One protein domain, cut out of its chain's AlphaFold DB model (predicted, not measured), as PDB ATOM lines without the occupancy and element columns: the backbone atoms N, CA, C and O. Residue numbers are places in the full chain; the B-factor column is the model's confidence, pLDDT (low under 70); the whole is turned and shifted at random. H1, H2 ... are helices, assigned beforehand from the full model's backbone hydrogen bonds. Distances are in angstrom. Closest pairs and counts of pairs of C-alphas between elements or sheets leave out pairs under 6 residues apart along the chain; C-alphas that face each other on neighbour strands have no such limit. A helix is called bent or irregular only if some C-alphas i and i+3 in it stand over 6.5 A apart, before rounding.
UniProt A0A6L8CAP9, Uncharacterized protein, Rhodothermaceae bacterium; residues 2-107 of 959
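Overview. This is residues 2 to 107 of the 959 residues of an uncharacterized protein of Rhodothermaceae bacterium (UniProt A0A6L8CAP9). Helix H2 runs through the middle of a cluster of helices, between the hairpin of H3 and H4 on one side and the bent helix H6 on the other. H5 covers a third side of H2, reaching from H3 toward arm H6a, while the short helix H1 lies at one far end, near H4. The printed part has 106 residues with six named helices, H1 to H6 in order, and no named strand; its class is all helix. It is compact, with a radius of gyration of the C-alphas of 12.9 A and spans of 40 by 30 by 27 A.

Along the chain. H1 is residues 2 to 9, 10.4 A long, from C-alpha 2 at (48.746, 66.698, -16.661). H2, residues 13 to 30, is 25.3 A long and only just irregular: C-alphas 14 and 17 are 6.9 A apart. H3 is residues 38 to 50, 18.5 A long, and H4 is residues 57 to 64, 10.3 A long. H5, residues 70 to 79, is 14.2 A long and begins at C-alpha 70 at (35.900, 64.105, -30.494). H6, residues 88 to 106, was assigned as one helix by its hydrogen bonds but is bent: C-alphas 96 and 99 are 6.6 A apart. Its arms are H6a, residues 88 to 96, 12.8 A long, and H6b, residues 99 to 106, 11.8 A long, ending at C-alpha 106 at (38.062, 40.917, -46.750).

Arrangement. The hub is H3, which touches H2, H4 and H5. With residues 44 to 49 it touches H2, about perpendicular at 75 degrees; the closest C-alphas, of Ala 26 and Ala 48, are 5.0 A apart. H3 and H4 form a helical hairpin at a shallow tilt of 16 degrees, opposite ways, closest at the C-alphas of Ile 49 and Arg 60, 6.2 A. H3 and H5 touch about perpendicular at 90 degrees, closest at the C-alphas of Glu 45 and Ala 72, 6.1 A. H2 touches H6a with residues 13 to 20 at a steep tilt of 64 degrees, the same way, closest at the C-alphas of Pro 17 and Ala 96, 5.2 A. H2 touches H6b with residues 20 to 24 at a shallow tilt of 29 degrees, the same way, closest at the C-alphas of Asp 21 and Arg 100, 6.6 A. H5 and H6a only just touch, with 3 pairs of C-alphas within 8 A; the closest, of Leu 78 and Leu 94, are 6.7 A apart. H1 and H4 are close but not clearly touching, closest at the C-alphas of Leu 6 and Ile 62, 6.2 A. In H1, H3, H4, H5 and H6a every O i to N i+4 pair is within hydrogen-bond range; in H2 it is 12 of 14 and in H6b 3 of 4.

Size, cuts and confidence. The two C-alphas farthest apart, of Val 2 and His 106, are 41.0 A apart. The printed part has no cut and no long link. Mean pLDDT of the printed part is 77.2; residues 2 to 10, 36, 67 to 68, 81 to 83 and 103 to 107 are under 70.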
ATOM      1  N   VAL A   2      48.461  67.773 -15.673       39.25
ATOM      2  CA  VAL A   2      48.746  66.698 -16.661       39.25
ATOM      3  C   VAL A   2      47.546  66.357 -17.568       39.25
ATOM      4  O   VAL A   2      47.739  66.127 -18.757       39.25
ATOM      5  N   SER A   3      46.311  66.372 -17.052       43.69
ATOM      6  CA  SER A   3      45.087  66.117 -17.839       43.69
ATOM      7  C   SER A   3      44.807  67.214 -18.874       43.69
ATOM      8  O   SER A   3      44.571  66.915 -20.039       43.69
ATOM      9  N   SER A   4      44.944  68.487 -18.487       42.34
ATOM     10  CA  SER A   4      44.807  69.642 -19.390       42.34
ATOM     11  C   SER A   4      45.853  69.631 -20.513       42.34
ATOM     12  O   SER A   4      45.530  69.938 -21.655       42.34
ATOM     13  N   TYR A   5      47.091  69.216 -20.209       44.53
ATOM     14  CA  TYR A   5      48.163  69.064 -21.198       44.53
ATOM     15  C   TYR A   5      47.896  67.910 -22.178       44.53
ATOM     16  O   TYR A   5      48.125  68.057 -23.374       44.53
ATOM     17  N   LEU A   6      47.367  66.773 -21.706       49.50
ATOM     18  CA  LEU A   6      46.988  65.642 -22.568       49.50
ATOM     19  C   LEU A   6      45.793  65.972 -23.475       49.50
ATOM     20  O   LEU A   6      45.806  65.590 -24.646       49.50
ATOM     21  N   PHE A   7      44.814  66.726 -22.968       53.19
ATOM     22  CA  PHE A   7      43.691  67.242 -23.754       53.19
ATOM     23  C   PHE A   7      44.162  68.204 -24.860       53.19
ATOM     24  O   PHE A   7      43.711  68.111 -25.998       53.19
ATOM     25  N   GLN A   8      45.126  69.081 -24.560       54.16
ATOM     26  CA  GLN A   8      45.717  69.999 -25.543       54.16
ATOM     27  C   GLN A   8      46.658  69.305 -26.545       54.16
ATOM     28  O   GLN A   8      46.756  69.739 -27.692       54.16
ATOM     29  N   ALA A   9      47.351  68.233 -26.140       58.78
ATOM     30  CA  ALA A   9      48.334  67.538 -26.975       58.78
ATOM     31  C   ALA A   9      47.708  66.600 -28.029       58.78
ATOM     32  O   ALA A   9      48.307  66.392 -29.089       58.78
ATOM     33  N   GLY A  10      46.518  66.048 -27.761       69.69
ATOM     34  CA  GLY A  10      45.793  65.158 -28.674       69.69
ATOM     35  C   GLY A  10      46.535  63.856 -29.026       69.69
ATOM     36  O   GLY A  10      47.574  63.511 -28.458       69.69
ATOM     37  N   ILE A  11      45.994  63.084 -29.974       81.00
ATOM     38  CA  ILE A  11      46.607  61.817 -30.408       81.00
ATOM     39  C   ILE A  11      47.748  62.077 -31.398       81.00
ATOM     40  O   ILE A  11      47.585  62.722 -32.435       81.00
ATOM     41  N   SER A  12      48.920  61.507 -31.110       81.81
ATOM     42  CA  SER A  12      50.094  61.595 -31.979       81.81
ATOM     43  C   SER A  12      49.870  60.911 -33.338       81.81
ATOM     44  O   SER A  12      49.268  59.839 -33.431       81.81
ATOM     45  N   ARG A  13      50.446  61.473 -34.413       81.75
ATOM     46  CA  ARG A  13      50.298  60.932 -35.782       81.75
ATOM     47  C   ARG A  13      50.697  59.459 -35.909       81.75
ATOM     48  O   ARG A  13      50.032  58.709 -36.613       81.75
ATOM     49  N   HIS A  14      51.735  59.030 -35.187       82.69
ATOM     50  CA  HIS A  14      52.207  57.641 -35.208       82.69
ATOM     51  C   HIS A  14      51.201  56.638 -34.608       82.69
ATOM     52  O   HIS A  14      51.323  55.441 -34.851       82.69
ATOM     53  N   ARG A  15      50.194  57.102 -33.848       86.06
ATOM     54  CA  ARG A  15      49.155  56.257 -33.231       86.06
ATOM     55  C   ARG A  15      47.815  56.279 -33.964       86.06
ATOM     56  O   ARG A  15      46.983  55.423 -33.678       86.06
ATOM     57  N   LEU A  16      47.619  57.173 -34.938       88.38
ATOM     58  CA  LEU A  16      46.407  57.202 -35.773       88.38
ATOM     59  C   LEU A  16      46.129  55.866 -36.488       88.38
ATOM     60  O   LEU A  16      44.979  55.435 -36.476       88.38
ATOM     61  N   PRO A  17      47.138  55.157 -37.041       89.19
ATOM     62  CA  PRO A  17      46.978  53.789 -37.535       89.19
ATOM     63  C   PRO A  17      46.308  52.817 -36.566       89.19
ATOM     64  O   PRO A  17      45.464  52.021 -36.974       89.19
ATOM     65  N   LEU A  18      46.714  52.868 -35.297       87.94
ATOM     66  CA  LEU A  18      46.226  51.971 -34.262       87.94
ATOM     67  C   LEU A  18      44.802  52.345 -33.858       87.94
ATOM     68  O   LEU A  18      43.942  51.475 -33.813       87.94
ATOM     69  N   LEU A  19      44.542  53.637 -33.641       89.81
ATOM     70  CA  LEU A  19      43.201  54.137 -33.345       89.81
ATOM     71  C   LEU A  19      42.209  53.788 -34.464       89.81
ATOM     72  O   LEU A  19      41.111  53.321 -34.183       89.81
ATOM     73  N   ALA A  20      42.614  53.953 -35.728       89.44
ATOM     74  CA  ALA A  20      41.794  53.594 -36.882       89.44
ATOM     75  C   ALA A  20      41.464  52.093 -36.909       89.44
ATOM     76  O   ALA A  20      40.318  51.727 -37.155       89.44
ATOM     77  N   ASP A  21      42.440  51.219 -36.640       87.62
ATOM     78  CA  ASP A  21      42.212  49.770 -36.559       87.62
ATOM     79  C   ASP A  21      41.264  49.405 -35.403       87.62
ATOM     80  O   ASP A  21      40.322  48.634 -35.584       87.62
ATOM     81  N   THR A  22      41.462  50.015 -34.233       88.88
ATOM     82  CA  THR A  22      40.594  49.852 -33.062       88.88
ATOM     83  C   THR A  22      39.153  50.284 -33.353       88.88
ATOM     84  O   THR A  22      38.223  49.518 -33.099       88.88
ATOM     85  N   PHE A  23      38.947  51.460 -33.947       91.00
ATOM     86  CA  PHE A  23      37.614  51.969 -34.277       91.00
ATOM     87  C   PHE A  23      36.934  51.171 -35.393       91.00
ATOM     88  O   PHE A  23      35.734  50.928 -35.321       91.00
ATOM     89  N   LEU A  24      37.680  50.674 -36.385       87.62
ATOM     90  CA  LEU A  24      37.132  49.776 -37.410       87.62
ATOM     91  C   LEU A  24      36.719  48.412 -36.830       87.62
ATOM     92  O   LEU A  24      35.723  47.835 -37.271       87.62
ATOM     93  N   LYS A  25      37.450  47.886 -35.839       83.38
ATOM     94  CA  LYS A  25      37.044  46.681 -35.091       83.38
ATOM     95  C   LYS A  25      35.777  46.941 -34.275       83.38
ATOM     96  O   LYS A  25      34.846  46.139 -34.336       83.38
ATOM     97  N   ALA A  26      35.716  48.076 -33.584       85.19
ATOM     98  CA  ALA A  26      34.539  48.499 -32.834       85.19
ATOM     99  C   ALA A  26      33.311  48.690 -33.742       85.19
ATOM    100  O   ALA A  26      32.254  48.148 -33.438       85.19
ATOM    101  N   GLU A  27      33.453  49.333 -34.909       84.12
ATOM    102  CA  GLU A  27      32.371  49.527 -35.894       84.12
ATOM    103  C   GLU A  27      31.743  48.190 -36.322       84.12
ATOM    104  O   GLU A  27      30.526  48.058 -36.512       84.12
ATOM    105  N   ARG A  28      32.580  47.159 -36.469       77.50
ATOM    106  CA  ARG A  28      32.113  45.826 -36.840       77.50
ATOM    107  C   ARG A  28      31.445  45.076 -35.696       77.50
ATOM    108  O   ARG A  28      30.512  44.341 -35.988       77.50
ATOM    109  N   LEU A  29      31.904  45.235 -34.454       73.69
ATOM    110  CA  LEU A  29      31.372  44.524 -33.284       73.69
ATOM    111  C   LEU A  29      30.153  45.216 -32.663       73.69
ATOM    112  O   LEU A  29      29.128  44.576 -32.427       73.69
ATOM    113  N   LEU A  30      30.275  46.515 -32.404       73.25
ATOM    114  CA  LEU A  30      29.303  47.341 -31.685       73.25
ATOM    115  C   LEU A  30      28.304  48.017 -32.631       73.25
ATOM    116  O   LEU A  30      27.209  48.377 -32.215       73.25
ATOM    117  N   GLY A  31      28.659  48.161 -33.910       75.19
ATOM    118  CA  GLY A  31      27.897  48.965 -34.858       75.19
ATOM    119  C   GLY A  31      28.481  50.364 -35.030       75.19
ATOM    120  O   GLY A  31      29.549  50.683 -34.508       75.19
ATOM    121  N   TRP A  32      27.793  51.186 -35.820       79.38
ATOM    122  CA  TRP A  32      28.246  52.542 -36.115       79.38
ATOM    123  C   TRP A  32      28.173  53.414 -34.854       79.38
ATOM    124  O   TRP A  32      27.166  53.333 -34.149       79.38
ATOM    125  N   PRO A  33      29.189  54.252 -34.580       81.31
ATOM    126  CA  PRO A  33      29.109  55.225 -33.499       81.31
ATOM    127  C   PRO A  33      27.924  56.168 -33.732       81.31
ATOM    128  O   PRO A  33      27.767  56.723 -34.826       81.31
ATOM    129  N   ASN A  34      27.082  56.337 -32.709       74.94
ATOM    130  CA  ASN A  34      25.907  57.196 -32.778       74.94
ATOM    131  C   ASN A  34      26.320  58.668 -32.651       74.94
ATOM    132  O   ASN A  34      26.205  59.249 -31.581       74.94
ATOM    133  N   SER A  35      26.783  59.283 -33.746       71.62
ATOM    134  CA  SER A  35      27.252  60.683 -33.755       71.62
ATOM    135  C   SER A  35      26.231  61.701 -33.269       71.62
ATOM    136  O   SER A  35      26.559  62.870 -33.072       71.62
ATOM    137  N   ASP A  36      24.978  61.278 -33.175       67.56
ATOM    138  CA  ASP A  36      23.905  62.144 -32.787       67.56
ATOM    139  C   ASP A  36      23.982  62.366 -31.267       67.56
ATOM    140  O   ASP A  36      23.868  63.523 -30.878       67.56
ATOM    141  N   ASN A  37      24.312  61.372 -30.428       73.62
ATOM    142  CA  ASN A  37      24.354  61.465 -28.955       73.62
ATOM    143  C   ASN A  37      25.788  61.408 -28.395       73.62
ATOM    144  O   ASN A  37      26.476  60.400 -28.543       73.62
ATOM    145  N   THR A  38      26.229  62.469 -27.705       76.12
ATOM    146  CA  THR A  38      27.597  62.556 -27.153       76.12
ATOM    147  C   THR A  38      27.861  61.478 -26.102       76.12
ATOM    148  O   THR A  38      28.957  60.935 -26.060       76.12
ATOM    149  N   ARG A  39      26.858  61.095 -25.304       72.62
ATOM    150  CA  ARG A  39      27.012  60.016 -24.318       72.62
ATOM    151  C   ARG A  39      27.193  58.653 -24.972       72.62
ATOM    152  O   ARG A  39      28.071  57.899 -24.573       72.62
ATOM    153  N   ASP A  40      26.371  58.338 -25.974       74.94
ATOM    154  CA  ASP A  40      26.485  57.063 -26.694       74.94
ATOM    155  C   ASP A  40      27.840  56.963 -27.405       74.94
ATOM    156  O   ASP A  40      28.392  55.873 -27.540       74.94
ATOM    157  N   LEU A  41      28.381  58.100 -27.860       79.19
ATOM    158  CA  LEU A  41      29.724  58.189 -28.428       79.19
ATOM    159  C   LEU A  41      30.812  57.961 -27.391       79.19
ATOM    160  O   LEU A  41      31.698  57.163 -27.673       79.19
ATOM    161  N   ASP A  42      30.738  58.611 -26.228       77.38
ATOM    162  CA  ASP A  42      31.661  58.390 -25.107       77.38
ATOM    163  C   ASP A  42      31.686  56.896 -24.732       77.38
ATOM    164  O   ASP A  42      32.747  56.272 -24.670       77.38
ATOM    165  N   ASP A  43      30.510  56.283 -24.574       76.62
ATOM    166  CA  ASP A  43      30.378  54.867 -24.225       76.62
ATOM    167  C   ASP A  43      30.880  53.936 -25.335       76.62
ATOM    168  O   ASP A  43      31.538  52.925 -25.065       76.62
ATOM    169  N   TRP A  44      30.594  54.261 -26.599       82.00
ATOM    170  CA  TRP A  44      31.124  53.522 -27.742       82.00
ATOM    171  C   TRP A  44      32.647  53.642 -27.822       82.00
ATOM    172  O   TRP A  44      33.317  52.653 -28.106       82.00
ATOM    173  N   GLU A  45      33.199  54.826 -27.557       85.56
ATOM    174  CA  GLU A  45      34.627  55.123 -27.611       85.56
ATOM    175  C   GLU A  45      35.401  54.398 -26.501       85.56
ATOM    176  O   GLU A  45      36.446  53.796 -26.773       85.56
ATOM    177  N   ASP A  46      34.852  54.348 -25.285       79.88
ATOM    178  CA  ASP A  46      35.394  53.551 -24.181       79.88
ATOM    179  C   ASP A  46      35.433  52.057 -24.518       79.88
ATOM    180  O   ASP A  46      36.468  51.399 -24.372       79.88
ATOM    181  N   LYS A  47      34.322  51.511 -25.027       79.50
ATOM    182  CA  LYS A  47      34.268  50.099 -25.435       79.50
ATOM    183  C   LYS A  47      35.192  49.828 -26.619       79.50
ATOM    184  O   LYS A  47      35.830  48.778 -26.686       79.50
ATOM    185  N   ALA A  48      35.297  50.774 -27.552       85.75
ATOM    186  CA  ALA A  48      36.201  50.672 -28.684       85.75
ATOM    187  C   ALA A  48      37.651  50.605 -28.208       85.75
ATOM    188  O   ALA A  48      38.391  49.725 -28.643       85.75
ATOM    189  N   ILE A  49      38.068  51.487 -27.295       86.44
ATOM    190  CA  ILE A  49      39.462  51.548 -26.855       86.44
ATOM    191  C   ILE A  49      39.886  50.324 -26.040       86.44
ATOM    192  O   ILE A  49      41.071  49.977 -26.027       86.44
ATOM    193  N   ASP A  50      38.938  49.611 -25.433       79.12
ATOM    194  CA  ASP A  50      39.213  48.338 -24.772       79.12
ATOM    195  C   ASP A  50      39.613  47.224 -25.755       79.12
ATOM    196  O   ASP A  50      40.387  46.344 -25.375       79.12
ATOM    197  N   LEU A  51      39.245  47.342 -27.040       79.06
ATOM    198  CA  LEU A  51      39.721  46.475 -28.130       79.06
ATOM    199  C   LEU A  51      41.155  46.797 -28.595       79.06
ATOM    200  O   LEU A  51      41.720  46.058 -29.411       79.06
ATOM    201  N   ALA A  52      41.755  47.901 -28.135       82.00
ATOM    202  CA  ALA A  52      43.153  48.209 -28.431       82.00
ATOM    203  C   ALA A  52      44.100  47.266 -27.656       82.00
ATOM    204  O   ALA A  52      43.785  46.872 -26.535       82.00
ATOM    205  N   PRO A  53      45.302  46.938 -28.162       80.12
ATOM    206  CA  PRO A  53      46.257  46.109 -27.423       80.12
ATOM    207  C   PRO A  53      46.620  46.716 -26.052       80.12
ATOM    208  O   PRO A  53      46.796  47.934 -25.932       80.12
ATOM    209  N   HIS A  54      46.753  45.875 -25.019       73.38
ATOM    210  CA  HIS A  54      46.895  46.306 -23.616       73.38
ATOM    211  C   HIS A  54      48.109  47.221 -23.338       73.38
ATOM    212  O   HIS A  54      48.051  48.041 -22.428       73.38
ATOM    213  N   GLY A  55      49.175  47.166 -24.147       76.94
ATOM    214  CA  GLY A  55      50.393  47.973 -23.952       76.94
ATOM    215  C   GLY A  55      50.279  49.475 -24.272       76.94
ATOM    216  O   GLY A  55      51.214  50.229 -24.011       76.94
ATOM    217  N   HIS A  56      49.161  49.957 -24.829       81.31
ATOM    218  CA  HIS A  56      49.026  51.348 -25.299       81.31
ATOM    219  C   HIS A  56      48.328  52.281 -24.293       81.31
ATOM    220  O   HIS A  56      47.337  52.942 -24.614       81.31
ATOM    221  N   ILE A  57      48.884  52.379 -23.082       77.19
ATOM    222  CA  ILE A  57      48.309  53.112 -21.935       77.19
ATOM    223  C   ILE A  57      48.034  54.590 -22.256       77.19
ATOM    224  O   ILE A  57      46.971  55.111 -21.935       77.19
ATOM    225  N   VAL A  58      48.958  55.277 -22.934       78.88
ATOM    226  CA  VAL A  58      48.809  56.714 -23.232       78.88
ATOM    227  C   VAL A  58      47.717  56.977 -24.282       78.88
ATOM    228  O   VAL A  58      47.022  57.978 -24.175       78.88
ATOM    229  N   LEU A  59      47.528  56.088 -25.269       82.38
ATOM    230  CA  LEU A  59      46.412  56.204 -26.224       82.38
ATOM    231  C   LEU A  59      45.075  56.028 -25.499       82.38
ATOM    232  O   LEU A  59      44.192  56.866 -25.649       82.38
ATOM    233  N   ARG A  60      44.972  54.974 -24.675       81.19
ATOM    234  CA  ARG A  60      43.804  54.710 -23.826       81.19
ATOM    235  C   ARG A  60      43.477  55.919 -22.954       81.19
ATOM    236  O   ARG A  60      42.328  56.323 -22.909       81.19
ATOM    237  N   ARG A  61      44.486  56.528 -22.329       76.44
ATOM    238  CA  ARG A  61      44.303  57.700 -21.470       76.44
ATOM    239  C   ARG A  61      43.828  58.934 -22.237       76.44
ATOM    240  O   ARG A  61      42.893  59.563 -21.785       76.44
ATOM    241  N   ILE A  62      44.423  59.264 -23.386       80.94
ATOM    242  CA  ILE A  62      44.005  60.438 -24.180       80.94
ATOM    243  C   ILE A  62      42.544  60.312 -24.624       80.94
ATOM    244  O   ILE A  62      41.797  61.276 -24.529       80.94
ATOM    245  N   VAL A  63      42.146  59.120 -25.074       81.44
ATOM    246  CA  VAL A  63      40.775  58.840 -25.514       81.44
ATOM    247  C   VAL A  63      39.805  58.867 -24.324       81.44
ATOM    248  O   VAL A  63      38.849  59.627 -24.334       81.44
ATOM    249  N   LYS A  64      40.102  58.141 -23.234       75.94
ATOM    250  CA  LYS A  64      39.249  58.096 -22.029       75.94
ATOM    251  C   LYS A  64      39.186  59.411 -21.240       75.94
ATOM    252  O   LYS A  64      38.388  59.506 -20.315       75.94
ATOM    253  N   GLU A  65      40.009  60.410 -21.555       73.50
ATOM    254  CA  GLU A  65      40.016  61.741 -20.919       73.50
ATOM    255  C   GLU A  65      39.373  62.819 -21.811       73.50
ATOM    256  O   GLU A  65      39.193  63.944 -21.355       73.50
ATOM    257  N   ASP A  66      39.007  62.500 -23.058       73.69
ATOM    258  CA  ASP A  66      38.272  63.407 -23.947       73.69
ATOM    259  C   ASP A  66      36.797  63.484 -23.502       73.69
ATOM    260  O   ASP A  66      36.097  62.470 -23.552       73.69
ATOM    261  N   PRO A  67      36.303  64.648 -23.029       64.00
ATOM    262  CA  PRO A  67      34.928  64.806 -22.557       64.00
ATOM    263  C   PRO A  67      33.913  64.998 -23.694       64.00
ATOM    264  O   PRO A  67      32.731  65.177 -23.420       64.00
ATOM    265  N   THR A  68      34.368  65.048 -24.949       69.38
ATOM    266  CA  THR A  68      33.516  65.330 -26.113       69.38
ATOM    267  C   THR A  68      33.394  64.158 -27.084       69.38
ATOM    268  O   THR A  68      32.727  64.313 -28.106       69.38
ATOM    269  N   ALA A  69      34.064  63.029 -26.818       77.81
ATOM    270  CA  ALA A  69      34.279  61.933 -27.769       77.81
ATOM    271  C   ALA A  69      34.673  62.428 -29.172       77.81
ATOM    272  O   ALA A  69      34.168  61.955 -30.200       77.81
ATOM    273  N   TYR A  70      35.563  63.425 -29.245       80.38
ATOM    274  CA  TYR A  70      35.900  64.105 -30.494       80.38
ATOM    275  C   TYR A  70      36.416  63.120 -31.546       80.38
ATOM    276  O   TYR A  70      36.062  63.215 -32.724       80.38
ATOM    277  N   HIS A  71      37.222  62.141 -31.135       86.19
ATOM    278  CA  HIS A  71      37.806  61.173 -32.057       86.19
ATOM    279  C   HIS A  71      36.745  60.231 -32.639       86.19
ATOM    280  O   HIS A  71      36.757  59.989 -33.852       86.19
ATOM    281  N   ALA A  72      35.804  59.743 -31.825       86.56
ATOM    282  CA  ALA A  72      34.662  58.963 -32.296       86.56
ATOM    283  C   ALA A  72      33.709  59.781 -33.190       86.56
ATOM    284  O   ALA A  72      33.273  59.270 -34.224       86.56
ATOM    285  N   ILE A  73      33.450  61.059 -32.871       84.44
ATOM    286  CA  ILE A  73      32.675  61.982 -33.728       84.44
ATOM    287  C   ILE A  73      33.335  62.124 -35.099       84.44
ATOM    288  O   ILE A  73      32.681  61.964 -36.133       84.44
ATOM    289  N   VAL A  74      34.640  62.409 -35.119       86.12
ATOM    290  CA  VAL A  74      35.397  62.561 -36.362       86.12
ATOM    291  C   VAL A  74      35.379  61.261 -37.163       86.12
ATOM    292  O   VAL A  74      35.168  61.289 -38.374       86.12
ATOM    293  N   PHE A  75      35.562  60.113 -36.509       88.44
ATOM    294  CA  PHE A  75      35.476  58.816 -37.171       88.44
ATOM    295  C   PHE A  75      34.088  58.582 -37.784       88.44
ATOM    296  O   PHE A  75      33.997  58.224 -38.957       88.44
ATOM    297  N   ALA A  76      33.012  58.842 -37.036       85.25
ATOM    298  CA  ALA A  76      31.638  58.722 -37.522       85.25
ATOM    299  C   ALA A  76      31.388  59.614 -38.751       85.25
ATOM    300  O   ALA A  76      30.834  59.152 -39.750       85.25
ATOM    301  N   HIS A  77      31.847  60.870 -38.698       83.69
ATOM    302  CA  HIS A  77      31.768  61.834 -39.801       83.69
ATOM    303  C   HIS A  77      32.503  61.336 -41.050       83.69
ATOM    304  O   HIS A  77      31.901  61.249 -42.119       83.69
ATOM    305  N   LEU A  78      33.770  60.935 -40.914       85.94
ATOM    306  CA  LEU A  78      34.605  60.477 -42.032       85.94
ATOM    307  C   LEU A  78      34.133  59.151 -42.647       85.94
ATOM    308  O   LEU A  78      34.442  58.860 -43.801       85.94
ATOM    309  N   ARG A  79      33.408  58.318 -41.893       85.25
ATOM    310  CA  ARG A  79      32.869  57.040 -42.384       85.25
ATOM    311  C   ARG A  79      31.530  57.189 -43.119       85.25
ATOM    312  O   ARG A  79      31.170  56.263 -43.851       85.25
ATOM    313  N   ARG A  80      30.797  58.303 -42.963       76.19
ATOM    314  CA  ARG A  80      29.555  58.585 -43.717       76.19
ATOM    315  C   ARG A  80      29.871  58.810 -45.204       76.19
ATOM    316  O   ARG A  80      30.894  59.396 -45.542       76.19
ATOM    317  N   SER A  81      28.972  58.383 -46.096       52.12
ATOM    318  CA  SER A  81      29.174  58.308 -47.559       52.12
ATOM    319  C   SER A  81      29.545  59.627 -48.268       52.12
ATOM    320  O   SER A  81      29.907  59.595 -49.439       52.12
ATOM    321  N   SER A  82      29.464  60.770 -47.582       57.41
ATOM    322  CA  SER A  82      29.744  62.125 -48.085       57.41
ATOM    323  C   SER A  82      30.710  62.937 -47.198       57.41
ATOM    324  O   SER A  82      30.869  64.142 -47.397       57.41
ATOM    325  N   GLY A  83      31.343  62.315 -46.196       65.62
ATOM    326  CA  GLY A  83      32.162  63.002 -45.194       65.62
ATOM    327  C   GLY A  83      33.500  63.511 -45.734       65.62
ATOM    328  O   GLY A  83      34.508  62.815 -45.652       65.62
ATOM    329  N   LEU A  84      33.539  64.743 -46.250       77.25
ATOM    330  CA  LEU A  84      34.798  65.405 -46.602       77.25
ATOM    331  C   LEU A  84      35.545  65.859 -45.331       77.25
ATOM    332  O   LEU A  84      34.914  66.404 -44.415       77.25
ATOM    333  N   PRO A  85      36.875  65.666 -45.260       83.62
ATOM    334  CA  PRO A  85      37.664  66.074 -44.105       83.62
ATOM    335  C   PRO A  85      37.734  67.604 -44.008       83.62
ATOM    336  O   PRO A  85      38.147  68.279 -44.951       83.62
ATOM    337  N   ARG A  86      37.366  68.157 -42.849       82.56
ATOM    338  CA  ARG A  86      37.279  69.605 -42.585       82.56
ATOM    339  C   ARG A  86      38.563  70.190 -41.999       82.56
ATOM    340  O   ARG A  86      38.805  71.389 -42.091       82.56
ATOM    341  N   SER A  87      39.413  69.345 -41.422       82.25
ATOM    342  CA  SER A  87      40.645  69.743 -40.739       82.25
ATOM    343  C   SER A  87      41.883  69.000 -41.259       82.25
ATOM    344  O   SER A  87      41.810  68.015 -42.001       82.25
ATOM    345  N   ARG A  88      43.081  69.475 -40.883       82.75
ATOM    346  CA  ARG A  88      44.342  68.758 -41.165       82.75
ATOM    347  C   ARG A  88      44.384  67.402 -40.454       82.75
ATOM    348  O   ARG A  88      44.885  66.442 -41.030       82.75
ATOM    349  N   PHE A  89      43.857  67.332 -39.232       85.75
ATOM    350  CA  PHE A  89      43.742  66.090 -38.472       85.75
ATOM    351  C   PHE A  89      42.851  65.074 -39.197       85.75
ATOM    352  O   PHE A  89      43.291  63.959 -39.452       85.75
ATOM    353  N   GLU A  90      41.648  65.484 -39.612       88.19
ATOM    354  CA  GLU A  90      40.708  64.631 -40.350       88.19
ATOM    355  C   GLU A  90      41.306  64.058 -41.634       88.19
ATOM    356  O   GLU A  90      41.112  62.882 -41.927       88.19
ATOM    357  N   ARG A  91      42.088  64.855 -42.376       88.19
ATOM    358  CA  ARG A  91      42.796  64.376 -43.573       88.19
ATOM    359  C   ARG A  91      43.783  63.255 -43.251       88.19
ATOM    360  O   ARG A  91      43.832  62.258 -43.963       88.19
ATOM    361  N   GLU A  92      44.573  63.410 -42.194       88.12
ATOM    362  CA  GLU A  92      45.545  62.392 -41.777       88.12
ATOM    363  C   GLU A  92      44.861  61.153 -41.180       88.12
ATOM    364  O   GLU A  92      45.302  60.027 -41.415       88.12
ATOM    365  N   PHE A  93      43.750  61.332 -40.466       90.19
ATOM    366  CA  PHE A  93      42.992  60.214 -39.916       90.19
ATOM    367  C   PHE A  93      42.261  59.427 -41.011       90.19
ATOM    368  O   PHE A  93      42.324  58.199 -41.014       90.19
ATOM    369  N   LEU A  94      41.684  60.100 -42.015       89.19
ATOM    370  CA  LEU A  94      41.097  59.456 -43.194       89.19
ATOM    371  C   LEU A  94      42.137  58.616 -43.956       89.19
ATOM    372  O   LEU A  94      41.877  57.448 -44.249       89.19
ATOM    373  N   LYS A  95      43.356  59.146 -44.167       89.44
ATOM    374  CA  LYS A  95      44.485  58.386 -44.748       89.44
ATOM    375  C   LYS A  95      44.838  57.131 -43.941       89.44
ATOM    376  O   LYS A  95      45.286  56.139 -44.514       89.44
ATOM    377  N   ALA A  96      44.658  57.151 -42.618       89.25
ATOM    378  CA  ALA A  96      44.868  55.975 -41.776       89.25
ATOM    379  C   ALA A  96      43.704  54.967 -41.864       89.25
ATOM    380  O   ALA A  96      43.956  53.757 -41.812       89.25
ATOM    381  N   ILE A  97      42.462  55.443 -42.014       88.94
ATOM    382  CA  ILE A  97      41.233  54.635 -42.064       88.94
ATOM    383  C   ILE A  97      41.095  53.891 -43.398       88.94
ATOM    384  O   ILE A  97      40.867  52.683 -43.390       88.94
ATOM    385  N   GLU A  98      41.238  54.566 -44.542       87.50
ATOM    386  CA  GLU A  98      40.890  53.998 -45.857       87.50
ATOM    387  C   GLU A  98      41.620  52.687 -46.211       87.50
ATOM    388  O   GLU A  98      40.945  51.724 -46.602       87.50
ATOM    389  N   PRO A  99      42.957  52.566 -46.050       84.38
ATOM    390  CA  PRO A  99      43.664  51.325 -46.368       84.38
ATOM    391  C   PRO A  99      43.230  50.166 -45.462       84.38
ATOM    392  O   PRO A  99      43.129  49.018 -45.901       84.38
ATOM    393  N   ARG A 100      42.927  50.470 -44.193       84.19
ATOM    394  CA  ARG A 100      42.522  49.487 -43.179       84.19
ATOM    395  C   ARG A 100      41.077  49.050 -43.368       84.19
ATOM    396  O   ARG A 100      40.798  47.861 -43.304       84.19
ATOM    397  N   ALA A 101      40.169  49.967 -43.694       79.00
ATOM    398  CA  ALA A 101      38.773  49.643 -43.972       79.00
ATOM    399  C   ALA A 101      38.642  48.656 -45.148       79.00
ATOM    400  O   ALA A 101      37.825  47.732 -45.096       79.00
ATOM    401  N   LYS A 102      39.492  48.803 -46.179       75.12
ATOM    402  CA  LYS A 102      39.580  47.862 -47.308       75.12
ATOM    403  C   LYS A 102      40.092  46.482 -46.876       75.12
ATOM    404  O   LYS A 102      39.467  45.488 -47.230       75.12
ATOM    405  N   SER A 103      41.161  46.391 -46.076       69.50
ATOM    406  CA  SER A 103      41.691  45.087 -45.625       69.50
ATOM    407  C   SER A 103      40.739  44.363 -44.665       69.50
ATOM    408  O   SER A 103      40.540  43.150 -44.753       69.50
ATOM    409  N   VAL A 104      40.079  45.124 -43.792       63.50
ATOM    410  CA  VAL A 104      39.114  44.634 -42.814       63.50
ATOM    411  C   VAL A 104      37.919  43.995 -43.536       63.50
ATOM    412  O   VAL A 104      37.589  42.853 -43.212       63.50
ATOM    413  N   ARG A 105      37.350  44.619 -44.588       58.19
ATOM    414  CA  ARG A 105      36.241  44.061 -45.407       58.19
ATOM    415  C   ARG A 105      36.480  42.631 -45.919       58.19
ATOM    416  O   ARG A 105      35.518  41.872 -45.985       58.19
ATOM    417  N   HIS A 106      37.722  42.242 -46.207       45.38
ATOM    418  CA  HIS A 106      38.062  40.917 -46.750       45.38
ATOM    419  C   HIS A 106      38.408  39.852 -45.692       45.38
ATOM    420  O   HIS A 106      38.529  38.673 -46.022       45.38
ATOM    421  N   SER A 107      38.536  40.221 -44.414       52.97
ATOM    422  CA  SER A 107      38.834  39.269 -43.337       52.97
ATOM    423  C   SER A 107      37.571  38.555 -42.837       52.97
ATOM    424  O   SER A 107      36.675  39.201 -42.289       52.97
TER     425      SER A 107